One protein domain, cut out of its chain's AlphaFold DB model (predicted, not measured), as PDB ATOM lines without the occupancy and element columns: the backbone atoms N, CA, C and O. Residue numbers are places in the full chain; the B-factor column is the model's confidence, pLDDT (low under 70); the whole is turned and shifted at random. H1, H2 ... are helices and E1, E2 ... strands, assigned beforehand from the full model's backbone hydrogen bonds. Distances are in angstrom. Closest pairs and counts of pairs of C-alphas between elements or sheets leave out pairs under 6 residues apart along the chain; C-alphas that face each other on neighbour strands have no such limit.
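AT A GLANCE: This is residues 202 to 321 and 346 to 419 of the 419 residues of an uncharacterized protein of Gossypium lobatum (UniProt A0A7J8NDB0). A curled sheet of four strands has the long helix H6 running along one face, with H11 beside the first part of H6, while the helices H1 to H5 make a separate, loosely packed lobe that meets H6 at the corner between H5 and H6. At the far end of H6 lie H7 and H8, and at the opposite end of the domain the hairpin E3 and E4 reaches beyond E1 and E2. The printed part has 194 residues with eleven named helices and four named strands, in the order E1, H1 to H9, E2, H10, H11, E3, E4. The sheet is mixed, in the order E1, E2, E3, E4, and the class is mixed, helices and strands. The whole is loose and flat, with a radius of gyration of the C-alphas of 20.6 A and spans of 58 by 55 by 25 A.

IN THESE COORDINATES: Strand E1, residues 207 to 213, begins with C-alpha 207 at (162.588, 149.684, 76.991) and is 19.6 A long. H1 is residues 222 to 226, H2 is 235 to 242, and H3 is 244 to 256, 18.5 A long. H4 is residues 262 to 266 and H5 is 270 to 281, 17.1 A long. H6, residues 283 to 306, is the longest helix at 35.8 A, from C-alpha 283 at (154.019, 137.745, 92.764). H7 is residues 309 to 321, 18.8 A long, and after the cut come H8, residues 346 to 352, and H9, 356 to 364. E2 is residues 365 to 371, 19.1 A long, followed by H10, residues 374 to 379, and H11, 383 to 394, 16.8 A long. E3, residues 398 to 407, measures 27.1 A, and E4, residues 413 to 418, ends with C-alpha 418 at (146.414, 157.731, 85.180).

HOW THE PARTS SIT: The sheet is strongly twisted, with edge strands E1 and E4. E1 and E2 are parallel at 18 degrees, with N 211 and O 368 at 2.9 A, within hydrogen-bond range. E2 and E3 are parallel at 41 degrees, with N 371 and O 401 at 2.8 A. The hairpin E3 and E4 is antiparallel at 170 degrees, with N 404 and O 416 at 2.9 A. E3 bends by 54 degrees at residue 403, and its pairing is staggered: residues 398 to 401 pair with E2 and 402 to 407 with E4. E2, H10, H11 and E3 form a strand-helix-strand unit, two parallel strands with helices between, whose crossover is right-handed. H6 and H11 on one face of the sheet make two layers with it. H6 is over E2 at a height over the sheet of 8.5 A and runs along the strands, at 9 degrees to E2 on the local plane. H10 is on the same face as H6, over none of the strands; the C-alphas of Gly 375 and Asp 404, closest of H10 and E3, are 4.7 A apart. H9 only grazes the sheet, but touches H6 at a steep tilt of 53 degrees, opposite ways, closest at the C-alphas of Ala 302 and Glu 357, 5.1 A apart. H7 touches H8, closest at the C-alphas of Gly 315 and Leu 352, 6.3 A apart. H5 and H6 touch only at the corner, about perpendicular at 81 degrees, closest at the C-alphas of Tyr 279 and Arg 286, 4.9 A apart. H1 touches H2, with the C-alphas of Leu 225 and Leu 236 closest at 5.1 A. H3 and H5 are close but not clearly touching, with the C-alphas of Phe 250 and Trp 276 closest at 7.9 A, and H3 and H4 are near each other. H1, H2, H3, H7, H9, H10 and H11 have every O i to N i+4 pair within hydrogen-bond range; H5 has 6 of 8, H6 16 of 20, H4 0 of 1 with 2 of 2 for O i to N i+3, and H8 1 of 3 with 3 of 4.

THE WHOLE: The C-alphas of Glu 309 and Asp 411, the two farthest apart, are 64.0 A apart. Residues 322 to 345 are cut out, and C-alphas 321 and 346 are 13.6 A apart across the cut. Of the links that are printed whole, E1 to H1 and H1 to H2 are short and the others are tight. The mean pLDDT of the printed part is 84.1, and it is under 70 at residues 309 to 321, 346 to 354, 408 to 412 and 419, the chain's last residue.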
ATOM      1  N   GLU A 202     173.475 156.257  77.549       87.62
ATOM      2  CA  GLU A 202     172.785 157.290  76.764       87.62
ATOM      3  C   GLU A 202     172.426 156.843  75.340       87.62
ATOM      4  O   GLU A 202     171.391 157.248  74.807       87.62
ATOM      5  N   LYS A 203     173.232 155.960  74.745       91.00
ATOM      6  CA  LYS A 203     173.053 155.425  73.387       91.00
ATOM      7  C   LYS A 203     172.283 154.104  73.358       91.00
ATOM      8  O   LYS A 203     171.926 153.640  72.279       91.00
ATOM      9  N   MET A 204     172.008 153.495  74.513       91.62
ATOM     10  CA  MET A 204     171.191 152.280  74.585       91.62
ATOM     11  C   MET A 204     169.745 152.566  74.162       91.62
ATOM     12  O   MET A 204     169.215 153.655  74.408       91.62
ATOM     13  N   MET A 205     169.075 151.575  73.571       91.88
ATOM     14  CA  MET A 205     167.631 151.658  73.350       91.88
ATOM     15  C   MET A 205     166.893 151.615  74.688       91.88
ATOM     16  O   MET A 205     167.225 150.817  75.565       91.88
ATOM     17  N   ALA A 206     165.898 152.486  74.838       94.00
ATOM     18  CA  ALA A 206     165.013 152.450  75.989       94.00
ATOM     19  C   ALA A 206     164.010 151.303  75.845       94.00
ATOM     20  O   ALA A 206     163.575 150.984  74.738       94.00
ATOM     21  N   PHE A 207     163.621 150.705  76.964       94.31
ATOM     22  CA  PHE A 207     162.588 149.684  76.991       94.31
ATOM     23  C   PHE A 207     161.716 149.826  78.233       94.31
ATOM     24  O   PHE A 207     162.167 150.239  79.305       94.31
ATOM     25  N   SER A 208     160.453 149.445  78.076       93.88
ATOM     26  CA  SER A 208     159.473 149.444  79.154       93.88
ATOM     27  C   SER A 208     158.852 148.067  79.275       93.88
ATOM     28  O   SER A 208     158.577 147.416  78.267       93.88
ATOM     29  N   VAL A 209     158.617 147.628  80.507       94.19
ATOM     30  CA  VAL A 209     158.004 146.325  80.776       94.19
ATOM     31  C   VAL A 209     156.660 146.550  81.468       94.19
ATOM     32  O   VAL A 209     156.655 147.007  82.612       94.19
ATOM     33  N   PRO A 210     155.527 146.274  80.797       93.38
ATOM     34  CA  PRO A 210     154.217 146.300  81.427       93.38
ATOM     35  C   PRO A 210     153.893 144.957  82.096       93.38
ATOM     36  O   PRO A 210     154.241 143.889  81.593       93.38
ATOM     37  N   THR A 211     153.196 144.985  83.227       91.19
ATOM     38  CA  THR A 211     152.631 143.791  83.872       91.19
ATOM     39  C   THR A 211     151.220 144.092  84.350       91.19
ATOM     40  O   THR A 211     150.983 145.112  84.996       91.19
ATOM     41  N   LEU A 212     150.281 143.214  83.999       90.56
ATOM     42  CA  LEU A 212     148.895 143.290  84.451       90.56
ATOM     43  C   LEU A 212     148.816 142.809  85.903       90.56
ATOM     44  O   LEU A 212     149.427 141.802  86.252       90.56
ATOM     45  N   TYR A 213     148.071 143.532  86.729       88.56
ATOM     46  CA  TYR A 213     147.836 143.198  88.129       88.56
ATOM     47  C   TYR A 213     146.399 143.580  88.490       88.56
ATOM     48  O   TYR A 213     145.922 144.635  88.058       88.56
ATOM     49  N   TYR A 214     145.689 142.726  89.231       85.19
ATOM     50  CA  TYR A 214     144.258 142.933  89.456       85.19
ATOM     51  C   TYR A 214     143.829 142.996  90.910       85.19
ATOM     52  O   TYR A 214     143.085 143.906  91.227       85.19
ATOM     53  N   ASN A 215     144.186 142.050  91.771       85.25
ATOM     54  CA  ASN A 215     143.827 142.114  93.201       85.25
ATOM     55  C   ASN A 215     144.617 141.099  94.039       85.25
ATOM     56  O   ASN A 215     144.192 140.707  95.123       85.25
ATOM     57  N   GLU A 216     145.718 140.579  93.502       85.12
ATOM     58  CA  GLU A 216     146.530 139.591  94.196       85.12
ATOM     59  C   GLU A 216     147.211 140.233  95.401       85.12
ATOM     60  O   GLU A 216     147.481 141.431  95.419       85.12
ATOM     61  N   GLU A 217     147.542 139.451  96.416       84.81
ATOM     62  CA  GLU A 217     148.212 140.012  97.579       84.81
ATOM     63  C   GLU A 217     149.564 140.639  97.209       84.81
ATOM     64  O   GLU A 217     150.403 140.064  96.511       84.81
ATOM     65  N   VAL A 218     149.777 141.872  97.671       85.44
ATOM     66  CA  VAL A 218     151.030 142.595  97.425       85.44
ATOM     67  C   VAL A 218     152.071 142.184  98.458       85.44
ATOM     68  O   VAL A 218     153.179 141.778  98.118       85.44
ATOM     69  N   LEU A 219     151.721 142.293  99.736       89.50
ATOM     70  CA  LEU A 219     152.595 142.025 100.866       89.50
ATOM     71  C   LEU A 219     151.765 141.334 101.940       89.50
ATOM     72  O   LEU A 219     150.714 141.855 102.304       89.50
ATOM     73  N   TYR A 220     152.256 140.223 102.487       91.19
ATOM     74  CA  TYR A 220     151.557 139.555 103.584       91.19
ATOM     75  C   TYR A 220     151.321 140.502 104.749       91.19
ATOM     76  O   TYR A 220     152.224 141.259 105.120       91.19
ATOM     77  N   SER A 221     150.138 140.448 105.349       90.88
ATOM     78  CA  SER A 221     149.855 141.093 106.628       90.88
ATOM     79  C   SER A 221     150.489 140.312 107.788       90.88
ATOM     80  O   SER A 221     151.020 139.214 107.610       90.88
ATOM     81  N   LYS A 222     150.482 140.889 108.995       91.75
ATOM     82  CA  LYS A 222     150.977 140.183 110.188       91.75
ATOM     83  C   LYS A 222     150.099 138.968 110.488       91.75
ATOM     84  O   LYS A 222     150.617 137.901 110.799       91.75
ATOM     85  N   GLU A 223     148.794 139.154 110.364       91.88
ATOM     86  CA  GLU A 223     147.763 138.162 110.635       91.88
ATOM     87  C   GLU A 223     147.947 136.973 109.695       91.88
ATOM     88  O   GLU A 223     148.088 135.857 110.164       91.88
ATOM     89  N   GLN A 224     148.118 137.217 108.394       91.00
ATOM     90  CA  GLN A 224     148.327 136.161 107.396       91.00
ATOM     91  C   GLN A 224     149.558 135.284 107.659       91.00
ATOM     92  O   GLN A 224     149.564 134.107 107.317       91.00
ATOM     93  N   LEU A 225     150.611 135.839 108.264       92.12
ATOM     94  CA  LEU A 225     151.801 135.064 108.621       92.12
ATOM     95  C   LEU A 225     151.591 134.173 109.850       92.12
ATOM     96  O   LEU A 225     152.345 133.216 110.015       92.12
ATOM     97  N   GLN A 226     150.623 134.506 110.707       91.19
ATOM     98  CA  GLN A 226     150.344 133.815 111.969       91.19
ATOM     99  C   GLN A 226     149.125 132.898 111.887       91.19
ATOM    100  O   GLN A 226     149.086 131.901 112.599       91.19
ATOM    101  N   THR A 227     148.141 133.225 111.047       92.94
ATOM    102  CA  THR A 227     146.934 132.422 110.875       92.94
ATOM    103  C   THR A 227     147.313 131.041 110.361       92.94
ATOM    104  O   THR A 227     147.995 130.899 109.344       92.94
ATOM    105  N   GLU A 228     146.886 130.033 111.108       92.44
ATOM    106  CA  GLU A 228     147.060 128.634 110.757       92.44
ATOM    107  C   GLU A 228     145.949 128.200 109.800       92.44
ATOM    108  O   GLU A 228     144.790 128.600 109.942       92.44
ATOM    109  N   ASN A 229     146.316 127.384 108.815       89.31
ATOM    110  CA  ASN A 229     145.356 126.725 107.934       89.31
ATOM    111  C   ASN A 229     144.641 125.575 108.674       89.31
ATOM    112  O   ASN A 229     144.919 125.304 109.839       89.31
ATOM    113  N   GLU A 230     143.759 124.853 107.977       89.00
ATOM    114  CA  GLU A 230     143.011 123.700 108.516       89.00
ATOM    115  C   GLU A 230     143.914 122.622 109.155       89.00
ATOM    116  O   GLU A 230     143.508 121.968 110.112       89.00
ATOM    117  N   ASP A 231     145.161 122.501 108.689       86.38
ATOM    118  CA  ASP A 231     146.170 121.568 109.208       86.38
ATOM    119  C   ASP A 231     146.996 122.113 110.398       86.38
ATOM    120  O   ASP A 231     147.971 121.484 110.810       86.38
ATOM    121  N   GLY A 232     146.681 123.299 110.931       88.50
ATOM    122  CA  GLY A 232     147.449 123.926 112.021       88.50
ATOM    123  C   GLY A 232     148.791 124.531 111.580       88.50
ATOM    124  O   GLY A 232     149.667 124.801 112.397       88.50
ATOM    125  N   ILE A 233     148.998 124.718 110.270       91.12
ATOM    126  CA  ILE A 233     150.256 125.227 109.705       91.12
ATOM    127  C   ILE A 233     150.084 126.685 109.283       91.12
ATOM    128  O   ILE A 233     149.246 126.996 108.436       91.12
ATOM    129  N   SER A 234     150.916 127.575 109.829       93.88
ATOM    130  CA  SER A 234     150.999 128.973 109.394       93.88
ATOM    131  C   SER A 234     151.910 129.146 108.173       93.88
ATOM    132  O   SER A 234     152.861 128.385 107.960       93.88
ATOM    133  N   ILE A 235     151.665 130.197 107.382       93.25
ATOM    134  CA  ILE A 235     152.493 130.534 106.208       93.25
ATOM    135  C   ILE A 235     153.958 130.722 106.609       93.25
ATOM    136  O   ILE A 235     154.865 130.274 105.903       93.25
ATOM    137  N   LEU A 236     154.210 131.383 107.745       94.25
ATOM    138  CA  LEU A 236     155.573 131.612 108.204       94.25
ATOM    139  C   LEU A 236     156.276 130.300 108.553       94.25
ATOM    140  O   LEU A 236     157.411 130.110 108.118       94.25
ATOM    141  N   TYR A 237     155.611 129.403 109.287       93.62
ATOM    142  CA  TYR A 237     156.178 128.099 109.631       93.62
ATOM    143  C   TYR A 237     156.537 127.313 108.367       93.62
ATOM    144  O   TYR A 237     157.672 126.873 108.213       93.62
ATOM    145  N   TYR A 238     155.615 127.248 107.403       94.06
ATOM    146  CA  TYR A 238     155.849 126.590 106.118       94.06
ATOM    147  C   TYR A 238     157.082 127.148 105.382       94.06
ATOM    148  O   TYR A 238     157.938 126.391 104.914       94.06
ATOM    149  N   LEU A 239     157.216 128.478 105.309       94.06
ATOM    150  CA  LEU A 239     158.366 129.121 104.668       94.06
ATOM    151  C   LEU A 239     159.675 128.874 105.426       94.06
ATOM    152  O   LEU A 239     160.709 128.700 104.785       94.06
ATOM    153  N   GLN A 240     159.651 128.846 106.759       94.12
ATOM    154  CA  GLN A 240     160.820 128.507 107.575       94.12
ATOM    155  C   GLN A 240     161.263 127.061 107.344       94.12
ATOM    156  O   GLN A 240     162.459 126.806 107.270       94.12
ATOM    157  N   THR A 241     160.323 126.129 107.175       92.81
ATOM    158  CA  THR A 241     160.639 124.720 106.911       92.81
ATOM    159  C   THR A 241     161.282 124.521 105.538       92.81
ATOM    160  O   THR A 241     162.264 123.793 105.421       92.81
ATOM    161  N   ILE A 242     160.756 125.165 104.490       93.12
ATOM    162  CA  ILE A 242     161.276 124.993 103.121       93.12
ATOM    163  C   ILE A 242     162.574 125.776 102.891       93.12
ATOM    164  O   ILE A 242     163.427 125.337 102.121       93.12
ATOM    165  N   TYR A 243     162.732 126.923 103.552       91.62
ATOM    166  CA  TYR A 243     163.867 127.835 103.389       91.62
ATOM    167  C   TYR A 243     164.650 128.001 104.701       91.62
ATOM    168  O   TYR A 243     164.955 129.124 105.102       91.62
ATOM    169  N   ASP A 244     164.952 126.896 105.386       92.31
ATOM    170  CA  ASP A 244     165.604 126.888 106.707       92.31
ATOM    171  C   ASP A 244     166.974 127.592 106.709       92.31
ATOM    172  O   ASP A 244     167.274 128.417 107.578       92.31
ATOM    173  N   ASP A 245     167.801 127.331 105.700       91.31
ATOM    174  CA  ASP A 245     169.112 127.968 105.538       91.31
ATOM    175  C   ASP A 245     168.988 129.486 105.312       91.31
ATOM    176  O   ASP A 245     169.673 130.301 105.932       91.31
ATOM    177  N   ASP A 246     168.053 129.876 104.459       90.56
ATOM    178  CA  ASP A 246     167.708 131.253 104.135       90.56
ATOM    179  C   ASP A 246     167.090 132.013 105.320       90.56
ATOM    180  O   ASP A 246     167.284 133.229 105.455       90.56
ATOM    181  N   TRP A 247     166.347 131.313 106.179       93.06
ATOM    182  CA  TRP A 247     165.809 131.844 107.426       93.06
ATOM    183  C   TRP A 247     166.927 132.119 108.432       93.06
ATOM    184  O   TRP A 247     166.998 133.222 108.974       93.06
ATOM    185  N   LYS A 248     167.865 131.180 108.609       92.62
ATOM    186  CA  LYS A 248     169.058 131.375 109.453       92.62
ATOM    187  C   LYS A 248     169.859 132.601 109.012       92.62
ATOM    188  O   LYS A 248     170.149 133.470 109.835       92.62
ATOM    189  N   ASN A 249     170.104 132.738 107.708       91.19
ATOM    190  CA  ASN A 249     170.782 133.904 107.126       91.19
ATOM    191  C   ASN A 249     169.991 135.211 107.322       91.19
ATOM    192  O   ASN A 249     170.559 136.302 107.419       91.19
ATOM    193  N   PHE A 250     168.659 135.147 107.329       92.44
ATOM    194  CA  PHE A 250     167.819 136.306 107.614       92.44
ATOM    195  C   PHE A 250     167.909 136.722 109.083       92.44
ATOM    196  O   PHE A 250     168.194 137.891 109.343       92.44
ATOM    197  N   MET A 251     167.771 135.781 110.019       93.31
ATOM    198  CA  MET A 251     167.911 136.032 111.457       93.31
ATOM    199  C   MET A 251     169.292 136.582 111.805       93.31
ATOM    200  O   MET A 251     169.399 137.556 112.547       93.31
ATOM    201  N   GLU A 252     170.353 136.021 111.222       91.25
ATOM    202  CA  GLU A 252     171.717 136.519 111.400       91.25
ATOM    203  C   GLU A 252     171.850 137.989 110.974       91.25
ATOM    204  O   GLU A 252     172.419 138.803 111.705       91.25
ATOM    205  N   ARG A 253     171.281 138.363 109.821       91.38
ATOM    206  CA  ARG A 253     171.285 139.761 109.364       91.38
ATOM    207  C   ARG A 253     170.470 140.671 110.273       91.38
ATOM    208  O   ARG A 253     170.933 141.763 110.574       91.38
ATOM    209  N   MET A 254     169.301 140.234 110.739       91.75
ATOM    210  CA  MET A 254     168.495 141.033 111.669       91.75
ATOM    211  C   MET A 254     169.239 141.284 112.983       91.75
ATOM    212  O   MET A 254     169.224 142.411 113.477       91.75
ATOM    213  N   ARG A 255     169.964 140.280 113.497       90.62
ATOM    214  CA  ARG A 255     170.821 140.426 114.687       90.62
ATOM    215  C   ARG A 255     171.946 141.433 114.469       90.62
ATOM    216  O   ARG A 255     172.164 142.301 115.308       90.62
ATOM    217  N   ARG A 256     172.603 141.386 113.306       88.44
ATOM    218  CA  ARG A 256     173.622 142.379 112.911       88.44
ATOM    219  C   ARG A 256     173.051 143.797 112.799       88.44
ATOM    220  O   ARG A 256     173.744 144.758 113.097       88.44
ATOM    221  N   GLU A 257     171.784 143.937 112.422       85.88
ATOM    222  CA  GLU A 257     171.075 145.221 112.376       85.88
ATOM    223  C   GLU A 257     170.469 145.648 113.731       85.88
ATOM    224  O   GLU A 257     169.577 146.503 113.762       85.88
ATOM    225  N   GLY A 258     170.929 145.060 114.842       86.44
ATOM    226  CA  GLY A 258     170.584 145.479 116.202       86.44
ATOM    227  C   GLY A 258     169.441 144.713 116.869       86.44
ATOM    228  O   GLY A 258     168.988 145.145 117.924       86.44
ATOM    229  N   MET A 259     168.966 143.603 116.291       89.56
ATOM    230  CA  MET A 259     167.972 142.731 116.937       89.56
ATOM    231  C   MET A 259     168.637 141.854 118.006       89.56
ATOM    232  O   MET A 259     169.536 141.074 117.688       89.56
ATOM    233  N   VAL A 260     168.195 141.945 119.262       88.69
ATOM    234  CA  VAL A 260     168.807 141.185 120.373       88.69
ATOM    235  C   VAL A 260     167.996 139.936 120.706       88.69
ATOM    236  O   VAL A 260     168.567 138.863 120.901       88.69
ATOM    237  N   LYS A 261     166.666 140.063 120.755       90.81
ATOM    238  CA  LYS A 261     165.743 138.952 121.021       90.81
ATOM    239  C   LYS A 261     164.971 138.568 119.769       90.81
ATOM    240  O   LYS A 261     164.569 139.434 119.000       90.81
ATOM    241  N   ASP A 262     164.686 137.279 119.613       88.88
ATOM    242  CA  ASP A 262     163.947 136.784 118.448       88.88
ATOM    243  C   ASP A 262     162.503 137.336 118.397       88.88
ATOM    244  O   ASP A 262     161.991 137.581 117.310       88.88
ATOM    245  N   ASP A 263     161.876 137.658 119.537       89.88
ATOM    246  CA  ASP A 263     160.530 138.266 119.587       89.88
ATOM    247  C   ASP A 263     160.463 139.680 118.981       89.88
ATOM    248  O   ASP A 263     159.402 140.123 118.529       89.88
ATOM    249  N   GLU A 264     161.596 140.395 118.919       90.44
ATOM    250  CA  GLU A 264     161.679 141.727 118.299       90.44
ATOM    251  C   GLU A 264     161.379 141.689 116.794       90.44
ATOM    252  O   GLU A 264     161.101 142.722 116.171       90.44
ATOM    253  N   ILE A 265     161.367 140.490 116.205       91.19
ATOM    254  CA  ILE A 265     160.990 140.279 114.815       91.19
ATOM    255  C   ILE A 265     159.541 140.663 114.526       91.19
ATOM    256  O   ILE A 265     159.232 141.129 113.430       91.19
ATOM    257  N   TRP A 266     158.658 140.526 115.517       90.44
ATOM    258  CA  TRP A 266     157.236 140.846 115.398       90.44
ATOM    259  C   TRP A 266     156.904 142.292 115.762       90.44
ATOM    260  O   TRP A 266     155.771 142.731 115.543       90.44
ATOM    261  N   THR A 267     157.870 143.030 116.309       89.88
ATOM    262  CA  THR A 267     157.713 144.425 116.726       89.88
ATOM    263  C   THR A 267     158.562 145.334 115.844       89.88
ATOM    264  O   THR A 267     158.057 145.915 114.884       89.88
ATOM    265  N   THR A 268     159.861 145.417 116.112       88.56
ATOM    266  CA  THR A 268     160.795 146.336 115.457       88.56
ATOM    267  C   THR A 268     161.081 145.942 114.009       88.56
ATOM    268  O   THR A 268     161.171 146.812 113.142       88.56
ATOM    269  N   LYS A 269     161.206 144.639 113.720       90.69
ATOM    270  CA  LYS A 269     161.575 144.118 112.386       90.69
ATOM    271  C   LYS A 269     160.397 143.502 111.618       90.69
ATOM    272  O   LYS A 269     160.597 142.791 110.634       90.69
ATOM    273  N   LEU A 270     159.158 143.831 111.998       92.25
ATOM    274  CA  LEU A 270     157.951 143.257 111.386       92.25
ATOM    275  C   LEU A 270     157.896 143.487 109.869       92.25
ATOM    276  O   LEU A 270     157.502 142.603 109.110       92.25
ATOM    277  N   ARG A 271     158.306 144.670 109.401       89.38
ATOM    278  CA  ARG A 271     158.344 144.969 107.964       89.38
ATOM    279  C   ARG A 271     159.349 144.074 107.240       89.38
ATOM    280  O   ARG A 271     159.016 143.553 106.181       89.38
ATOM    281  N   ASP A 272     160.536 143.870 107.805       92.00
ATOM    282  CA  ASP A 272     161.575 143.017 107.219       92.00
ATOM    283  C   ASP A 272     161.125 141.554 107.149       92.00
ATOM    284  O   ASP A 272     161.343 140.896 106.130       92.00
ATOM    285  N   LEU A 273     160.410 141.074 108.174       94.00
ATOM    286  CA  LEU A 273     159.779 139.753 108.186       94.00
ATOM    287  C   LEU A 273     158.730 139.611 107.074       94.00
ATOM    288  O   LEU A 273     158.795 138.679 106.268       94.00
ATOM    289  N   ARG A 274     157.798 140.571 106.982       92.94
ATOM    290  CA  ARG A 274     156.757 140.603 105.937       92.94
ATOM    291  C   ARG A 274     157.372 140.614 104.539       92.94
ATOM    292  O   ARG A 274     156.903 139.898 103.652       92.94
ATOM    293  N   LEU A 275     158.442 141.385 104.344       90.88
ATOM    294  CA  LEU A 275     159.194 141.436 103.091       90.88
ATOM    295  C   LEU A 275     159.869 140.096 102.789       90.88
ATOM    296  O   LEU A 275     159.732 139.589 101.678       90.88
ATOM    297  N   TRP A 276     160.568 139.501 103.761       93.38
ATOM    298  CA  TRP A 276     161.228 138.203 103.598       93.38
ATOM    299  C   TRP A 276     160.241 137.116 103.159       93.38
ATOM    300  O   TRP A 276     160.535 136.388 102.207       93.38
ATOM    301  N   ALA A 277     159.067 137.052 103.789       93.69
ATOM    302  CA  ALA A 277     158.030 136.094 103.426       93.69
ATOM    303  C   ALA A 277     157.468 136.380 102.023       93.69
ATOM    304  O   ALA A 277     157.464 135.512 101.149       93.69
ATOM    305  N   SER A 278     157.089 137.632 101.763       91.88
ATOM    306  CA  SER A 278     156.447 138.021 100.502       91.88
ATOM    307  C   SER A 278     157.372 137.881  99.292       91.88
ATOM    308  O   SER A 278     156.914 137.570  98.198       91.88
ATOM    309  N   TYR A 279     158.691 138.017  99.456       89.44
ATOM    310  CA  TYR A 279     159.638 137.763  98.366       89.44
ATOM    311  C   TYR A 279     159.645 136.316  97.861       89.44
ATOM    312  O   TYR A 279     160.182 136.071  96.779       89.44
ATOM    313  N   ARG A 280     159.087 135.368  98.618       89.62
ATOM    314  CA  ARG A 280     159.070 133.944  98.260       89.62
ATOM    315  C   ARG A 280     157.769 133.530  97.588       89.62
ATOM    316  O   ARG A 280     157.820 132.730  96.657       89.62
ATOM    317  N   SER A 281     156.645 134.127  97.968       84.19
ATOM    318  CA  SER A 281     155.319 133.700  97.505       84.19
ATOM    319  C   SER A 281     154.479 134.790  96.835       84.19
ATOM    320  O   SER A 281     153.626 134.441  96.026       84.19
ATOM    321  N   GLN A 282     154.729 136.081  97.087       89.38
ATOM    322  CA  GLN A 282     153.906 137.158  96.530       89.38
ATOM    323  C   GLN A 282     154.440 137.662  95.192       89.38
ATOM    324  O   GLN A 282     155.565 138.164  95.077       89.38
ATOM    325  N   THR A 283     153.610 137.540  94.157       87.19
ATOM    326  CA  THR A 283     154.019 137.745  92.764       87.19
ATOM    327  C   THR A 283     154.403 139.191  92.480       87.19
ATOM    328  O   THR A 283     155.490 139.426  91.942       87.19
ATOM    329  N   LEU A 284     153.567 140.167  92.854       88.75
ATOM    330  CA  LEU A 284     153.809 141.560  92.477       88.75
ATOM    331  C   LEU A 284     155.074 142.104  93.140       88.75
ATOM    332  O   LEU A 284     155.961 142.616  92.459       88.75
ATOM    333  N   PHE A 285     155.198 141.952  94.458       88.06
ATOM    334  CA  PHE A 285     156.324 142.507  95.210       88.06
ATOM    335  C   PHE A 285     157.657 141.861  94.807       88.06
ATOM    336  O   PHE A 285     158.663 142.554  94.627       88.06
ATOM    337  N   ARG A 286     157.666 140.537  94.585       88.31
ATOM    338  CA  ARG A 286     158.824 139.810  94.044       88.31
ATOM    339  C   ARG A 286     159.202 140.306  92.646       88.31
ATOM    340  O   ARG A 286     160.386 140.527  92.387       88.31
ATOM    341  N   THR A 287     158.216 140.523  91.775       91.44
ATOM    342  CA  THR A 287     158.437 140.992  90.396       91.44
ATOM    343  C   THR A 287     158.963 142.419  90.372       91.44
ATOM    344  O   THR A 287     159.986 142.668  89.742       91.44
ATOM    345  N   VAL A 288     158.347 143.338  91.123       90.50
ATOM    346  CA  VAL A 288     158.823 144.722  91.257       90.50
ATOM    347  C   VAL A 288     160.275 144.727  91.732       90.50
ATOM    348  O   VAL A 288     161.121 145.358  91.103       90.50
ATOM    349  N   ARG A 289     160.608 143.968  92.787       88.50
ATOM    350  CA  ARG A 289     161.994 143.868  93.271       88.50
ATOM    351  C   ARG A 289     162.958 143.383  92.188       88.50
ATOM    352  O   ARG A 289     164.045 143.943  92.071       88.50
ATOM    353  N   GLY A 290     162.578 142.354  91.430       89.44
ATOM    354  CA  GLY A 290     163.386 141.817  90.334       89.44
ATOM    355  C   GLY A 290     163.597 142.836  89.215       89.44
ATOM    356  O   GLY A 290     164.732 143.104  88.828       89.44
ATOM    357  N   MET A 291     162.519 143.466  88.752       92.44
ATOM    358  CA  MET A 291     162.551 144.462  87.678       92.44
ATOM    359  C   MET A 291     163.380 145.692  88.052       92.44
ATOM    360  O   MET A 291     164.081 146.257  87.216       92.44
ATOM    361  N   MET A 292     163.391 146.079  89.328       91.31
ATOM    362  CA  MET A 292     164.224 147.190  89.788       91.31
ATOM    363  C   MET A 292     165.731 146.913  89.712       91.31
ATOM    364  O   MET A 292     166.512 147.865  89.791       91.31
ATOM    365  N   TYR A 293     166.172 145.665  89.510       90.88
ATOM    366  CA  TYR A 293     167.581 145.397  89.220       90.88
ATOM    367  C   TYR A 293     168.021 145.958  87.866       90.88
ATOM    368  O   TYR A 293     169.155 146.419  87.790       90.88
ATOM    369  N   TYR A 294     167.147 146.035  86.851       92.31
ATOM    370  CA  TYR A 294     167.481 146.693  85.578       92.31
ATOM    371  C   TYR A 294     167.804 148.171  85.793       92.31
ATOM    372  O   TYR A 294     168.859 148.643  85.377       92.31
ATOM    373  N   TYR A 295     166.950 148.883  86.534       90.19
ATOM    374  CA  TYR A 295     167.197 150.279  86.897       90.19
ATOM    375  C   TYR A 295     168.515 150.449  87.669       90.19
ATOM    376  O   TYR A 295     169.314 151.330  87.355       90.19
ATOM    377  N   ARG A 296     168.774 149.594  88.669       87.62
ATOM    378  CA  ARG A 296     170.013 149.650  89.466       87.62
ATOM    379  C   ARG A 296     171.256 149.360  88.622       87.62
ATOM    380  O   ARG A 296     172.259 150.047  88.797       87.62
ATOM    381  N   ALA A 297     171.184 148.387  87.715       89.56
ATOM    382  CA  ALA A 297     172.274 148.030  86.815       89.56
ATOM    383  C   ALA A 297     172.567 149.156  85.816       89.56
ATOM    384  O   ALA A 297     173.716 149.563  85.693       89.56
ATOM    385  N   LEU A 298     171.537 149.730  85.184       90.44
ATOM    386  CA  LEU A 298     171.689 150.869  84.272       90.44
ATOM    387  C   LEU A 298     172.251 152.100  84.979       90.44
ATOM    388  O   LEU A 298     173.091 152.799  84.431       90.44
ATOM    389  N   LYS A 299     171.822 152.352  86.217       87.44
ATOM    390  CA  LYS A 299     172.358 153.444  87.031       87.44
ATOM    391  C   LYS A 299     173.841 153.237  87.359       87.44
ATOM    392  O   LYS A 299     174.605 154.193  87.308       87.44
ATOM    393  N   MET A 300     174.246 152.005  87.679       86.56
ATOM    394  CA  MET A 300     175.657 151.664  87.888       86.56
ATOM    395  C   MET A 300     176.465 151.813  86.595       86.56
ATOM    396  O   MET A 300     177.543 152.392  86.614       86.56
ATOM    397  N   LEU A 301     175.935 151.339  85.469       87.81
ATOM    398  CA  LEU A 301     176.609 151.451  84.179       87.81
ATOM    399  C   LEU A 301     176.780 152.919  83.759       87.81
ATOM    400  O   LEU A 301     177.865 153.307  83.355       87.81
ATOM    401  N   ALA A 302     175.762 153.759  83.963       88.50
ATOM    402  CA  ALA A 302     175.840 155.193  83.678       88.50
ATOM    403  C   ALA A 302     176.878 155.915  84.557       88.50
ATOM    404  O   ALA A 302     177.531 156.856  84.104       88.50
ATOM    405  N   PHE A 303     177.053 155.471  85.805       85.94
ATOM    406  CA  PHE A 303     178.158 155.937  86.641       85.94
ATOM    407  C   PHE A 303     179.499 155.544  86.022       85.94
ATOM    408  O   PHE A 303     180.319 156.417  85.772       85.94
ATOM    409  N   LEU A 304     179.696 154.263  85.697       85.75
ATOM    410  CA  LEU A 304     180.947 153.767  85.117       85.75
ATOM    411  C   LEU A 304     181.293 154.414  83.765       85.75
ATOM    412  O   LEU A 304     182.465 154.660  83.511       85.75
ATOM    413  N   ASP A 305     180.297 154.752  82.941       86.25
ATOM    414  CA  ASP A 305     180.493 155.453  81.661       86.25
ATOM    415  C   ASP A 305     181.069 156.872  81.824       86.25
ATOM    416  O   ASP A 305     181.658 157.411  80.887       86.25
ATOM    417  N   SER A 306     180.865 157.496  82.989       80.56
ATOM    418  CA  SER A 306     181.243 158.891  83.270       80.56
ATOM    419  C   SER A 306     182.293 159.044  84.375       80.56
ATOM    420  O   SER A 306     182.815 160.142  84.578       80.56
ATOM    421  N   ALA A 307     182.602 157.966  85.097       79.75
ATOM    422  CA  ALA A 307     183.525 157.968  86.219       79.75
ATOM    423  C   ALA A 307     184.981 157.993  85.736       79.75
ATOM    424  O   ALA A 307     185.393 157.190  84.899       79.75
ATOM    425  N   SER A 308     185.787 158.887  86.310       75.19
ATOM    426  CA  SER A 308     187.242 158.827  86.158       75.19
ATOM    427  C   SER A 308     187.826 157.649  86.949       75.19
ATOM    428  O   SER A 308     187.208 157.142  87.888       75.19
ATOM    429  N   GLU A 309     189.065 157.245  86.652       69.00
ATOM    430  CA  GLU A 309     189.764 156.234  87.465       69.00
ATOM    431  C   GLU A 309     189.849 156.621  88.953       69.00
ATOM    432  O   GLU A 309     189.855 155.748  89.825       69.00
ATOM    433  N   MET A 310     189.892 157.923  89.260       63.81
ATOM    434  CA  MET A 310     189.858 158.420  90.635       63.81
ATOM    435  C   MET A 310     188.483 158.226  91.280       63.81
ATOM    436  O   MET A 310     188.431 157.693  92.387       63.81
ATOM    437  N   ASP A 311     187.395 158.563  90.576       68.88
ATOM    438  CA  ASP A 311     186.019 158.348  91.058       68.88
ATOM    439  C   ASP A 311     185.758 156.849  91.321       68.88
ATOM    440  O   ASP A 311     185.148 156.479  92.322       68.88
ATOM    441  N   ILE A 312     186.272 155.961  90.459       68.94
ATOM    442  CA  ILE A 312     186.157 154.504  90.636       68.94
ATOM    443  C   ILE A 312     186.922 154.048  91.887       68.94
ATOM    444  O   ILE A 312     186.407 153.264  92.687       68.94
ATOM    445  N   ARG A 313     188.149 154.542  92.094       63.09
ATOM    446  CA  ARG A 313     188.967 154.204  93.273       63.09
ATOM    447  C   ARG A 313     188.353 154.714  94.574       63.09
ATOM    448  O   ARG A 313     188.441 154.020  95.588       63.09
ATOM    449  N   GLU A 314     187.757 155.900  94.562       62.88
ATOM    450  CA  GLU A 314     187.036 156.464  95.705       62.88
ATOM    451  C   GLU A 314     185.750 155.679  95.993       62.88
ATOM    452  O   GLU A 314     185.539 155.252  97.127       62.88
ATOM    453  N   GLY A 315     184.985 155.312  94.959       59.88
ATOM    454  CA  GLY A 315     183.818 154.441  95.108       59.88
ATOM    455  C   GLY A 315     184.130 153.062  95.686       59.88
ATOM    456  O   GLY A 315     183.385 152.549  96.522       59.88
ATOM    457  N   ILE A 316     185.274 152.476  95.325       57.38
ATOM    458  CA  ILE A 316     185.754 151.221  95.922       57.38
ATOM    459  C   ILE A 316     186.161 151.416  97.391       57.38
ATOM    460  O   ILE A 316     185.967 150.506  98.198       57.38
ATOM    461  N   ARG A 317     186.710 152.581  97.772       51.84
ATOM    462  CA  ARG A 317     187.020 152.891  99.181       51.84
ATOM    463  C   ARG A 317     185.747 152.926 100.017       51.84
ATOM    464  O   ARG A 317     185.701 152.229 101.024       51.84
ATOM    465  N   GLU A 318     184.717 153.634  99.566       53.12
ATOM    466  CA  GLU A 318     183.429 153.726 100.268       53.12
ATOM    467  C   GLU A 318     182.695 152.379 100.368       53.12
ATOM    468  O   GLU A 318     182.053 152.091 101.379       53.12
ATOM    469  N   LEU A 319     182.828 151.513  99.356       47.12
ATOM    470  CA  LEU A 319     182.325 150.134  99.406       47.12
ATOM    471  C   LEU A 319     183.128 149.248 100.375       47.12
ATOM    472  O   LEU A 319     182.546 148.391 101.040       47.12
ATOM    473  N   GLY A 320     184.444 149.459 100.473       35.78
ATOM    474  CA  GLY A 320     185.340 148.740 101.386       35.78
ATOM    475  C   GLY A 320     185.067 149.024 102.866       35.78
ATOM    476  O   GLY A 320     185.131 148.098 103.672       35.78
ATOM    477  N   PHE A 321     184.661 150.250 103.219       36.53
ATOM    478  CA  PHE A 321     184.275 150.604 104.595       36.53
ATOM    479  C   PHE A 321     183.049 149.829 105.106       36.53
ATOM    480  O   PHE A 321     182.913 149.617 106.305       36.53
ATOM    481  N   SER A 346     172.960 149.954  98.977       38.88
ATOM    482  CA  SER A 346     172.306 151.008  98.185       38.88
ATOM    483  C   SER A 346     172.512 152.420  98.740       38.88
ATOM    484  O   SER A 346     172.467 153.380  97.974       38.88
ATOM    485  N   SER A 347     172.730 152.551 100.053       44.28
ATOM    486  CA  SER A 347     172.944 153.830 100.728       44.28
ATOM    487  C   SER A 347     174.339 154.382 100.452       44.28
ATOM    488  O   SER A 347     174.450 155.564 100.149       44.28
ATOM    489  N   SER A 348     175.376 153.537 100.485       45.00
ATOM    490  CA  SER A 348     176.752 153.953 100.174       45.00
ATOM    491  C   SER A 348     176.922 154.249  98.685       45.00
ATOM    492  O   SER A 348     177.428 155.297  98.318       45.00
ATOM    493  N   LEU A 349     176.353 153.415  97.804       49.00
ATOM    494  CA  LEU A 349     176.340 153.709  96.366       49.00
ATOM    495  C   LEU A 349     175.602 155.014  96.037       49.00
ATOM    496  O   LEU A 349     175.920 155.662  95.049       49.00
ATOM    497  N   ASN A 350     174.613 155.422  96.843       53.50
ATOM    498  CA  ASN A 350     173.894 156.675  96.623       53.50
ATOM    499  C   ASN A 350     174.744 157.939  96.817       53.50
ATOM    500  O   ASN A 350     174.350 158.961  96.255       53.50
ATOM    501  N   LEU A 351     175.864 157.857  97.543       55.97
ATOM    502  CA  LEU A 351     176.832 158.948  97.706       55.97
ATOM    503  C   LEU A 351     177.679 159.164  96.441       55.97
ATOM    504  O   LEU A 351     178.047 160.295  96.146       55.97
ATOM    505  N   LEU A 352     177.886 158.108  95.645       59.78
ATOM    506  CA  LEU A 352     178.716 158.140  94.433       59.78
ATOM    507  C   LEU A 352     178.035 158.791  93.223       59.78
ATOM    508  O   LEU A 352     178.707 159.238  92.296       59.78
ATOM    509  N   PHE A 353     176.701 158.826  93.199       65.25
ATOM    510  CA  PHE A 353     175.952 159.281  92.028       65.25
ATOM    511  C   PHE A 353     175.776 160.802  92.018       65.25
ATOM    512  O   PHE A 353     175.043 161.348  92.852       65.25
ATOM    513  N   LYS A 354     176.356 161.464  91.012       65.06
ATOM    514  CA  LYS A 354     176.317 162.926  90.811       65.06
ATOM    515  C   LYS A 354     174.948 163.422  90.321       65.06
ATOM    516  O   LYS A 354     174.680 164.619  90.306       65.06
ATOM    517  N   GLY A 355     174.031 162.509  89.998       70.12
ATOM    518  CA  GLY A 355     172.616 162.768  89.741       70.12
ATOM    519  C   GLY A 355     172.203 162.514  88.294       70.12
ATOM    520  O   GLY A 355     171.077 162.058  88.075       70.12
ATOM    521  N   HIS A 356     173.100 162.723  87.325       76.88
ATOM    522  CA  HIS A 356     172.836 162.469  85.903       76.88
ATOM    523  C   HIS A 356     172.572 160.985  85.625       76.88
ATOM    524  O   HIS A 356     171.721 160.658  84.800       76.88
ATOM    525  N   GLU A 357     173.180 160.079  86.395       82.38
ATOM    526  CA  GLU A 357     173.008 158.628  86.257       82.38
ATOM    527  C   GLU A 357     171.560 158.209  86.534       82.38
ATOM    528  O   GLU A 357     171.031 157.283  85.914       82.38
ATOM    529  N   LYS A 358     170.884 158.913  87.455       82.06
ATOM    530  CA  LYS A 358     169.459 158.698  87.757       82.06
ATOM    531  C   LYS A 358     168.588 159.097  86.566       82.06
ATOM    532  O   LYS A 358     167.657 158.372  86.237       82.06
ATOM    533  N   GLY A 359     168.887 160.229  85.928       84.31
ATOM    534  CA  GLY A 359     168.165 160.698  84.745       84.31
ATOM    535  C   GLY A 359     168.347 159.749  83.564       84.31
ATOM    536  O   GLY A 359     167.361 159.249  83.026       84.31
ATOM    537  N   ALA A 360     169.600 159.422  83.237       86.69
ATOM    538  CA  ALA A 360     169.935 158.509  82.149       86.69
ATOM    539  C   ALA A 360     169.255 157.142  82.329       86.69
ATOM    540  O   ALA A 360     168.576 156.668  81.427       86.69
ATOM    541  N   SER A 361     169.346 156.536  83.518       89.25
ATOM    542  CA  SER A 361     168.712 155.235  83.783       89.25
ATOM    543  C   SER A 361     167.179 155.272  83.714       89.25
ATOM    544  O   SER A 361     166.587 154.345  83.161       89.25
ATOM    545  N   LEU A 362     166.524 156.336  84.200       89.94
ATOM    546  CA  LEU A 362     165.063 156.490  84.099       89.94
ATOM    547  C   LEU A 362     164.579 156.713  82.662       89.94
ATOM    548  O   LEU A 362     163.474 156.294  82.330       89.94
ATOM    549  N   MET A 363     165.387 157.342  81.807       90.06
ATOM    550  CA  MET A 363     165.073 157.471  80.380       90.06
ATOM    551  C   MET A 363     165.194 156.142  79.629       90.06
ATOM    552  O   MET A 363     164.616 156.002  78.553       90.06
ATOM    553  N   LYS A 364     165.958 155.175  80.158       93.88
ATOM    554  CA  LYS A 364     166.195 153.879  79.501       93.88
ATOM    555  C   LYS A 364     165.304 152.756  79.990       93.88
ATOM    556  O   LYS A 364     165.037 151.846  79.211       93.88
ATOM    557  N   PHE A 365     164.847 152.800  81.236       95.62
ATOM    558  CA  PHE A 365     164.028 151.732  81.784       95.62
ATOM    559  C   PHE A 365     162.897 152.250  82.660       95.62
ATOM    560  O   PHE A 365     163.126 152.949  83.652       95.62
ATOM    561  N   ILE A 366     161.683 151.815  82.328       95.19
ATOM    562  CA  ILE A 366     160.481 152.029  83.128       95.19
ATOM    563  C   ILE A 366     159.747 150.694  83.276       95.19
ATOM    564  O   ILE A 366     159.499 149.978  82.307       95.19
ATOM    565  N   TYR A 367     159.364 150.363  84.502       95.56
ATOM    566  CA  TYR A 367     158.493 149.231  84.788       95.56
ATOM    567  C   TYR A 367     157.086 149.749  85.079       95.56
ATOM    568  O   TYR A 367     156.918 150.592  85.960       95.56
ATOM    569  N   VAL A 368     156.086 149.267  84.344       95.06
ATOM    570  CA  VAL A 368     154.698 149.730  84.456       95.06
ATOM    571  C   VAL A 368     153.832 148.600  84.989       95.06
ATOM    572  O   VAL A 368     153.759 147.529  84.396       95.06
ATOM    573  N   VAL A 369     153.138 148.842  86.093       93.62
ATOM    574  CA  VAL A 369     152.122 147.926  86.617       93.62
ATOM    575  C   VAL A 369     150.757 148.480  86.243       93.62
ATOM    576  O   VAL A 369     150.372 149.548  86.708       93.62
ATOM    577  N   ALA A 370     150.029 147.778  85.382       92.25
ATOM    578  CA  ALA A 370     148.664 148.134  85.029       92.25
ATOM    579  C   ALA A 370     147.720 147.579  86.100       92.25
ATOM    580  O   ALA A 370     147.449 146.379  86.117       92.25
ATOM    581  N   TYR A 371     147.256 148.457  86.992       90.56
ATOM    582  CA  TYR A 371     146.421 148.128  88.138       90.56
ATOM    583  C   TYR A 371     145.053 148.815  88.058       90.56
ATOM    584  O   TYR A 371     144.859 149.926  88.548       90.56
ATOM    585  N   GLN A 372     144.079 148.151  87.435       85.00
ATOM    586  CA  GLN A 372     142.798 148.777  87.080       85.00
ATOM    587  C   GLN A 372     142.007 149.306  88.284       85.00
ATOM    588  O   GLN A 372     141.441 150.392  88.203       85.00
ATOM    589  N   ILE A 373     141.977 148.565  89.395       88.69
ATOM    590  CA  ILE A 373     141.137 148.897  90.558       88.69
ATOM    591  C   ILE A 373     141.828 149.802  91.587       88.69
ATOM    592  O   ILE A 373     141.222 150.132  92.608       88.69
ATOM    593  N   TYR A 374     143.071 150.233  91.327       88.00
ATOM    594  CA  TYR A 374     143.841 151.054  92.264       88.00
ATOM    595  C   TYR A 374     143.120 152.343  92.661       88.00
ATOM    596  O   TYR A 374     143.095 152.666  93.843       88.00
ATOM    597  N   GLY A 375     142.516 153.063  91.703       86.50
ATOM    598  CA  GLY A 375     141.816 154.328  91.974       86.50
ATOM    599  C   GLY A 375     140.688 154.140  92.988       86.50
ATOM    600  O   GLY A 375     140.668 154.764  94.045       86.50
ATOM    601  N   ALA A 376     139.838 153.138  92.752       87.62
ATOM    602  CA  ALA A 376     138.749 152.798  93.662       87.62
ATOM    603  C   ALA A 376     139.231 152.339  95.053       87.62
ATOM    604  O   ALA A 376     138.569 152.613  96.053       87.62
ATOM    605  N   GLN A 377     140.357 151.625  95.141       89.06
ATOM    606  CA  GLN A 377     140.945 151.211  96.422       89.06
ATOM    607  C   GLN A 377     141.603 152.373  97.172       89.06
ATOM    608  O   GLN A 377     141.502 152.467  98.395       89.06
ATOM    609  N   LYS A 378     142.247 153.280  96.437       88.69
ATOM    610  CA  LYS A 378     142.854 154.499  96.964       88.69
ATOM    611  C   LYS A 378     141.795 155.398  97.604       88.69
ATOM    612  O   LYS A 378     142.006 155.857  98.724       88.69
ATOM    613  N   ASP A 379     140.640 155.558  96.960       87.31
ATOM    614  CA  ASP A 379     139.499 156.304  97.510       87.31
ATOM    615  C   ASP A 379     138.957 155.681  98.803       87.31
ATOM    616  O   ASP A 379     138.586 156.384  99.745       87.31
ATOM    617  N   LYS A 380     138.948 154.346  98.870       89.31
ATOM    618  CA  LYS A 380     138.485 153.581 100.035       89.31
ATOM    619  C   LYS A 380     139.511 153.478 101.166       89.31
ATOM    620  O   LYS A 380     139.173 152.918 102.205       89.31
ATOM    621  N   LYS A 381     140.730 154.004 100.989       86.56
ATOM    622  CA  LYS A 381     141.865 153.827 101.917       86.56
ATOM    623  C   LYS A 381     142.138 152.350 102.230       86.56
ATOM    624  O   LYS A 381     142.353 151.968 103.376       86.56
ATOM    625  N   ASP A 382     142.085 151.523 101.194       87.56
ATOM    626  CA  ASP A 382     142.368 150.096 101.296       87.56
ATOM    627  C   ASP A 382     143.860 149.864 101.635       87.56
ATOM    628  O   ASP A 382     144.721 150.484 100.995       87.56
ATOM    629  N   PRO A 383     144.203 148.966 102.583       84.81
ATOM    630  CA  PRO A 383     145.585 148.565 102.849       84.81
ATOM    631  C   PRO A 383     146.383 148.184 101.592       84.81
ATOM    632  O   PRO A 383     147.573 148.497 101.500       84.81
ATOM    633  N   TYR A 384     145.750 147.573 100.582       84.31
ATOM    634  CA  TYR A 384     146.412 147.255  99.312       84.31
ATOM    635  C   TYR A 384     146.903 148.510  98.583       84.31
ATOM    636  O   TYR A 384     148.016 148.529  98.045       84.31
ATOM    637  N   ALA A 385     146.123 149.594  98.607       87.38
ATOM    638  CA  ALA A 385     146.510 150.849  97.974       87.38
ATOM    639  C   ALA A 385     147.699 151.513  98.687       87.38
ATOM    640  O   ALA A 385     148.548 152.123  98.026       87.38
ATOM    641  N   GLU A 386     147.801 151.367 100.011       88.44
ATOM    642  CA  GLU A 386     148.943 151.856 100.790       88.44
ATOM    643  C   GLU A 386     150.233 151.099 100.452       88.44
ATOM    644  O   GLU A 386     151.288 151.717 100.273       88.44
ATOM    645  N   GLU A 387     150.159 149.775 100.288       88.62
ATOM    646  CA  GLU A 387     151.315 148.952  99.914       88.62
ATOM    647  C   GLU A 387     151.791 149.239  98.478       88.62
ATOM    648  O   GLU A 387     152.995 149.335  98.220       88.62
ATOM    649  N   ILE A 388     150.867 149.473  97.541       89.56
ATOM    650  CA  ILE A 388     151.213 149.937  96.188       89.56
ATOM    651  C   ILE A 388     151.848 151.329  96.230       89.56
ATOM    652  O   ILE A 388     152.882 151.559  95.599       89.56
ATOM    653  N   LEU A 389     151.299 152.258  97.017       89.31
ATOM    654  CA  LEU A 389     151.888 153.587  97.181       89.31
ATOM    655  C   LEU A 389     153.302 153.506  97.774       89.31
ATOM    656  O   LEU A 389     154.197 154.245  97.351       89.31
ATOM    657  N   TYR A 390     153.527 152.596  98.724       88.75
ATOM    658  CA  TYR A 390     154.857 152.307  99.248       88.75
ATOM    659  C   TYR A 390     155.804 151.858  98.130       88.75
ATOM    660  O   TYR A 390     156.911 152.397  98.024       88.75
ATOM    661  N   LEU A 391     155.376 150.931  97.267       88.31
ATOM    662  CA  LEU A 391     156.178 150.469  96.135       88.31
ATOM    663  C   LEU A 391     156.540 151.614  95.184       88.31
ATOM    664  O   LEU A 391     157.708 151.721  94.813       88.31
ATOM    665  N   ILE A 392     155.592 152.488  94.841       88.81
ATOM    666  CA  ILE A 392     155.838 153.651  93.971       88.81
ATOM    667  C   ILE A 392     156.863 154.599  94.610       88.81
ATOM    668  O   ILE A 392     157.821 155.014  93.959       88.81
ATOM    669  N   LYS A 393     156.718 154.902  95.907       88.38
ATOM    670  CA  LYS A 393     157.628 155.811  96.630       88.38
ATOM    671  C   LYS A 393     159.064 155.289  96.704       88.38
ATOM    672  O   LYS A 393     160.007 156.073  96.619       88.38
ATOM    673  N   HIS A 394     159.240 153.978  96.863       86.69
ATOM    674  CA  HIS A 394     160.561 153.373  97.069       86.69
ATOM    675  C   HIS A 394     161.242 152.934  95.766       86.69
ATOM    676  O   HIS A 394     162.449 152.686  95.762       86.69
ATOM    677  N   ASN A 395     160.513 152.876  94.647       89.00
ATOM    678  CA  ASN A 395     161.025 152.391  93.368       89.00
ATOM    679  C   ASN A 395     160.847 153.443  92.267       89.00
ATOM    680  O   ASN A 395     159.812 153.532  91.621       89.00
ATOM    681  N   LYS A 396     161.900 154.225  92.001       87.62
ATOM    682  CA  LYS A 396     161.837 155.382  91.085       87.62
ATOM    683  C   LYS A 396     161.461 155.047  89.638       87.62
ATOM    684  O   LYS A 396     160.875 155.893  88.966       87.62
ATOM    685  N   ALA A 397     161.814 153.856  89.160       91.31
ATOM    686  CA  ALA A 397     161.505 153.399  87.805       91.31
ATOM    687  C   ALA A 397     160.145 152.683  87.702       91.31
ATOM    688  O   ALA A 397     159.772 152.264  86.612       91.31
ATOM    689  N   LEU A 398     159.413 152.528  88.811       93.38
ATOM    690  CA  LEU A 398     158.069 151.958  88.815       93.38
ATOM    691  C   LEU A 398     157.033 153.040  88.482       93.38
ATOM    692  O   LEU A 398     157.079 154.152  89.013       93.38
ATOM    693  N   ARG A 399     156.078 152.695  87.624       93.44
ATOM    694  CA  ARG A 399     154.850 153.446  87.347       93.44
ATOM    695  C   ARG A 399     153.652 152.532  87.547       93.44
ATOM    696  O   ARG A 399     153.770 151.321  87.354       93.44
ATOM    697  N   VAL A 400     152.522 153.103  87.945       92.25
ATOM    698  CA  VAL A 400     151.276 152.356  88.124       92.25
ATOM    699  C   VAL A 400     150.232 153.006  87.240       92.25
ATOM    700  O   VAL A 400     149.813 154.125  87.508       92.25
ATOM    701  N   ALA A 401     149.831 152.290  86.194       92.44
ATOM    702  CA  ALA A 401     148.772 152.723  85.306       92.44
ATOM    703  C   ALA A 401     147.429 152.243  85.860       92.44
ATOM    704  O   ALA A 401     147.246 151.040  86.044       92.44
ATOM    705  N   TYR A 402     146.497 153.148  86.141       90.44
ATOM    706  CA  TYR A 402     145.220 152.800  86.763       90.44
ATOM    707  C   TYR A 402     144.064 153.646  86.253       90.44
ATOM    708  O   TYR A 402     144.256 154.720  85.685       90.44
ATOM    709  N   VAL A 403     142.849 153.147  86.467       85.50
ATOM    710  CA  VAL A 403     141.619 153.841  86.095       85.50
ATOM    711  C   VAL A 403     141.044 154.519  87.332       85.50
ATOM    712  O   VAL A 403     140.918 153.888  88.384       85.50
ATOM    713  N   ASP A 404     140.684 155.791  87.198       82.50
ATOM    714  CA  ASP A 404     140.026 156.556  88.255       82.50
ATOM    715  C   ASP A 404     138.761 157.250  87.740       82.50
ATOM    716  O   ASP A 404     138.627 157.523  86.543       82.50
ATOM    717  N   LYS A 405     137.819 157.526  88.645       80.00
ATOM    718  CA  LYS A 405     136.571 158.233  88.326       80.00
ATOM    719  C   LYS A 405     136.641 159.651  88.874       80.00
ATOM    720  O   LYS A 405     136.390 159.869  90.055       80.00
ATOM    721  N   VAL A 406     136.933 160.616  88.009       75.38
ATOM    722  CA  VAL A 406     137.017 162.030  88.385       75.38
ATOM    723  C   VAL A 406     135.641 162.680  88.226       75.38
ATOM    724  O   VAL A 406     134.974 162.505  87.208       75.38
ATOM    725  N   SER A 407     135.176 163.414  89.239       70.25
ATOM    726  CA  SER A 407     133.929 164.186  89.155       70.25
ATOM    727  C   SER A 407     134.153 165.475  88.359       70.25
ATOM    728  O   SER A 407     134.915 166.332  88.808       70.25
ATOM    729  N   VAL A 408     133.475 165.630  87.216       67.94
ATOM    730  CA  VAL A 408     133.607 166.806  86.324       67.94
ATOM    731  C   VAL A 408     132.412 167.769  86.460       67.94
ATOM    732  O   VAL A 408     132.406 168.866  85.909       67.94
ATOM    733  N   GLY A 409     131.422 167.436  87.294       66.19
ATOM    734  CA  GLY A 409     130.264 168.284  87.583       66.19
ATOM    735  C   GLY A 409     129.418 167.753  88.740       66.19
ATOM    736  O   GLY A 409     129.845 166.848  89.457       66.19
ATOM    737  N   ARG A 410     128.210 168.310  88.928       59.25
ATOM    738  CA  ARG A 410     127.299 167.903  90.019       59.25
ATOM    739  C   ARG A 410     126.816 166.450  89.908       59.25
ATOM    740  O   ARG A 410     126.583 165.867  90.957       59.25
ATOM    741  N   ASP A 411     126.771 165.862  88.707       57.91
ATOM    742  CA  ASP A 411     126.324 164.469  88.495       57.91
ATOM    743  C   ASP A 411     127.126 163.674  87.437       57.91
ATOM    744  O   ASP A 411     126.814 162.515  87.162       57.91
ATOM    745  N   GLU A 412     128.197 164.237  86.862       56.00
ATOM    746  CA  GLU A 412     128.996 163.569  85.821       56.00
ATOM    747  C   GLU A 412     130.338 163.056  86.365       56.00
ATOM    748  O   GLU A 412     131.133 163.805  86.944       56.00
ATOM    749  N   LYS A 413     130.589 161.752  86.179       70.25
ATOM    750  CA  LYS A 413     131.863 161.089  86.495       70.25
ATOM    751  C   LYS A 413     132.555 160.684  85.202       70.25
ATOM    752  O   LYS A 413     132.050 159.824  84.484       70.25
ATOM    753  N   GLU A 414     133.722 161.256  84.948       74.38
ATOM    754  CA  GLU A 414     134.570 160.896  83.818       74.38
ATOM    755  C   GLU A 414     135.565 159.808  84.235       74.38
ATOM    756  O   GLU A 414     136.143 159.844  85.325       74.38
ATOM    757  N   ILE A 415     135.749 158.807  83.376       73.56
ATOM    758  CA  ILE A 415     136.724 157.738  83.591       73.56
ATOM    759  C   ILE A 415     138.047 158.191  82.981       73.56
ATOM    760  O   ILE A 415     138.157 158.313  81.766       73.56
ATOM    761  N   THR A 416     139.053 158.423  83.821       75.31
ATOM    762  CA  THR A 416     140.379 158.886  83.393       75.31
ATOM    763  C   THR A 416     141.430 157.810  83.662       75.31
ATOM    764  O   THR A 416     141.427 157.170  84.717       75.31
ATOM    765  N   LEU A 417     142.338 157.605  82.704       73.88
ATOM    766  CA  LEU A 417     143.508 156.743  82.865       73.88
ATOM    767  C   LEU A 417     144.677 157.570  83.417       73.88
ATOM    768  O   LEU A 417     145.084 158.556  82.807       73.88
ATOM    769  N   PHE A 418     145.232 157.142  84.546       76.25
ATOM    770  CA  PHE A 418     146.414 157.731  85.180       76.25
ATOM    771  C   PHE A 418     147.631 156.827  84.970       76.25
ATOM    772  O   PHE A 418     147.464 155.609  84.883       76.25
ATOM    773  N   LEU A 419     148.838 157.406  84.886       67.06
ATOM    774  CA  LEU A 419     150.109 156.692  84.685       67.06
ATOM    775  C   LEU A 419     151.228 157.177  85.617       67.06
ATOM    776  O   LEU A 419     151.300 158.404  85.854       67.06
TER     777      LEU A 419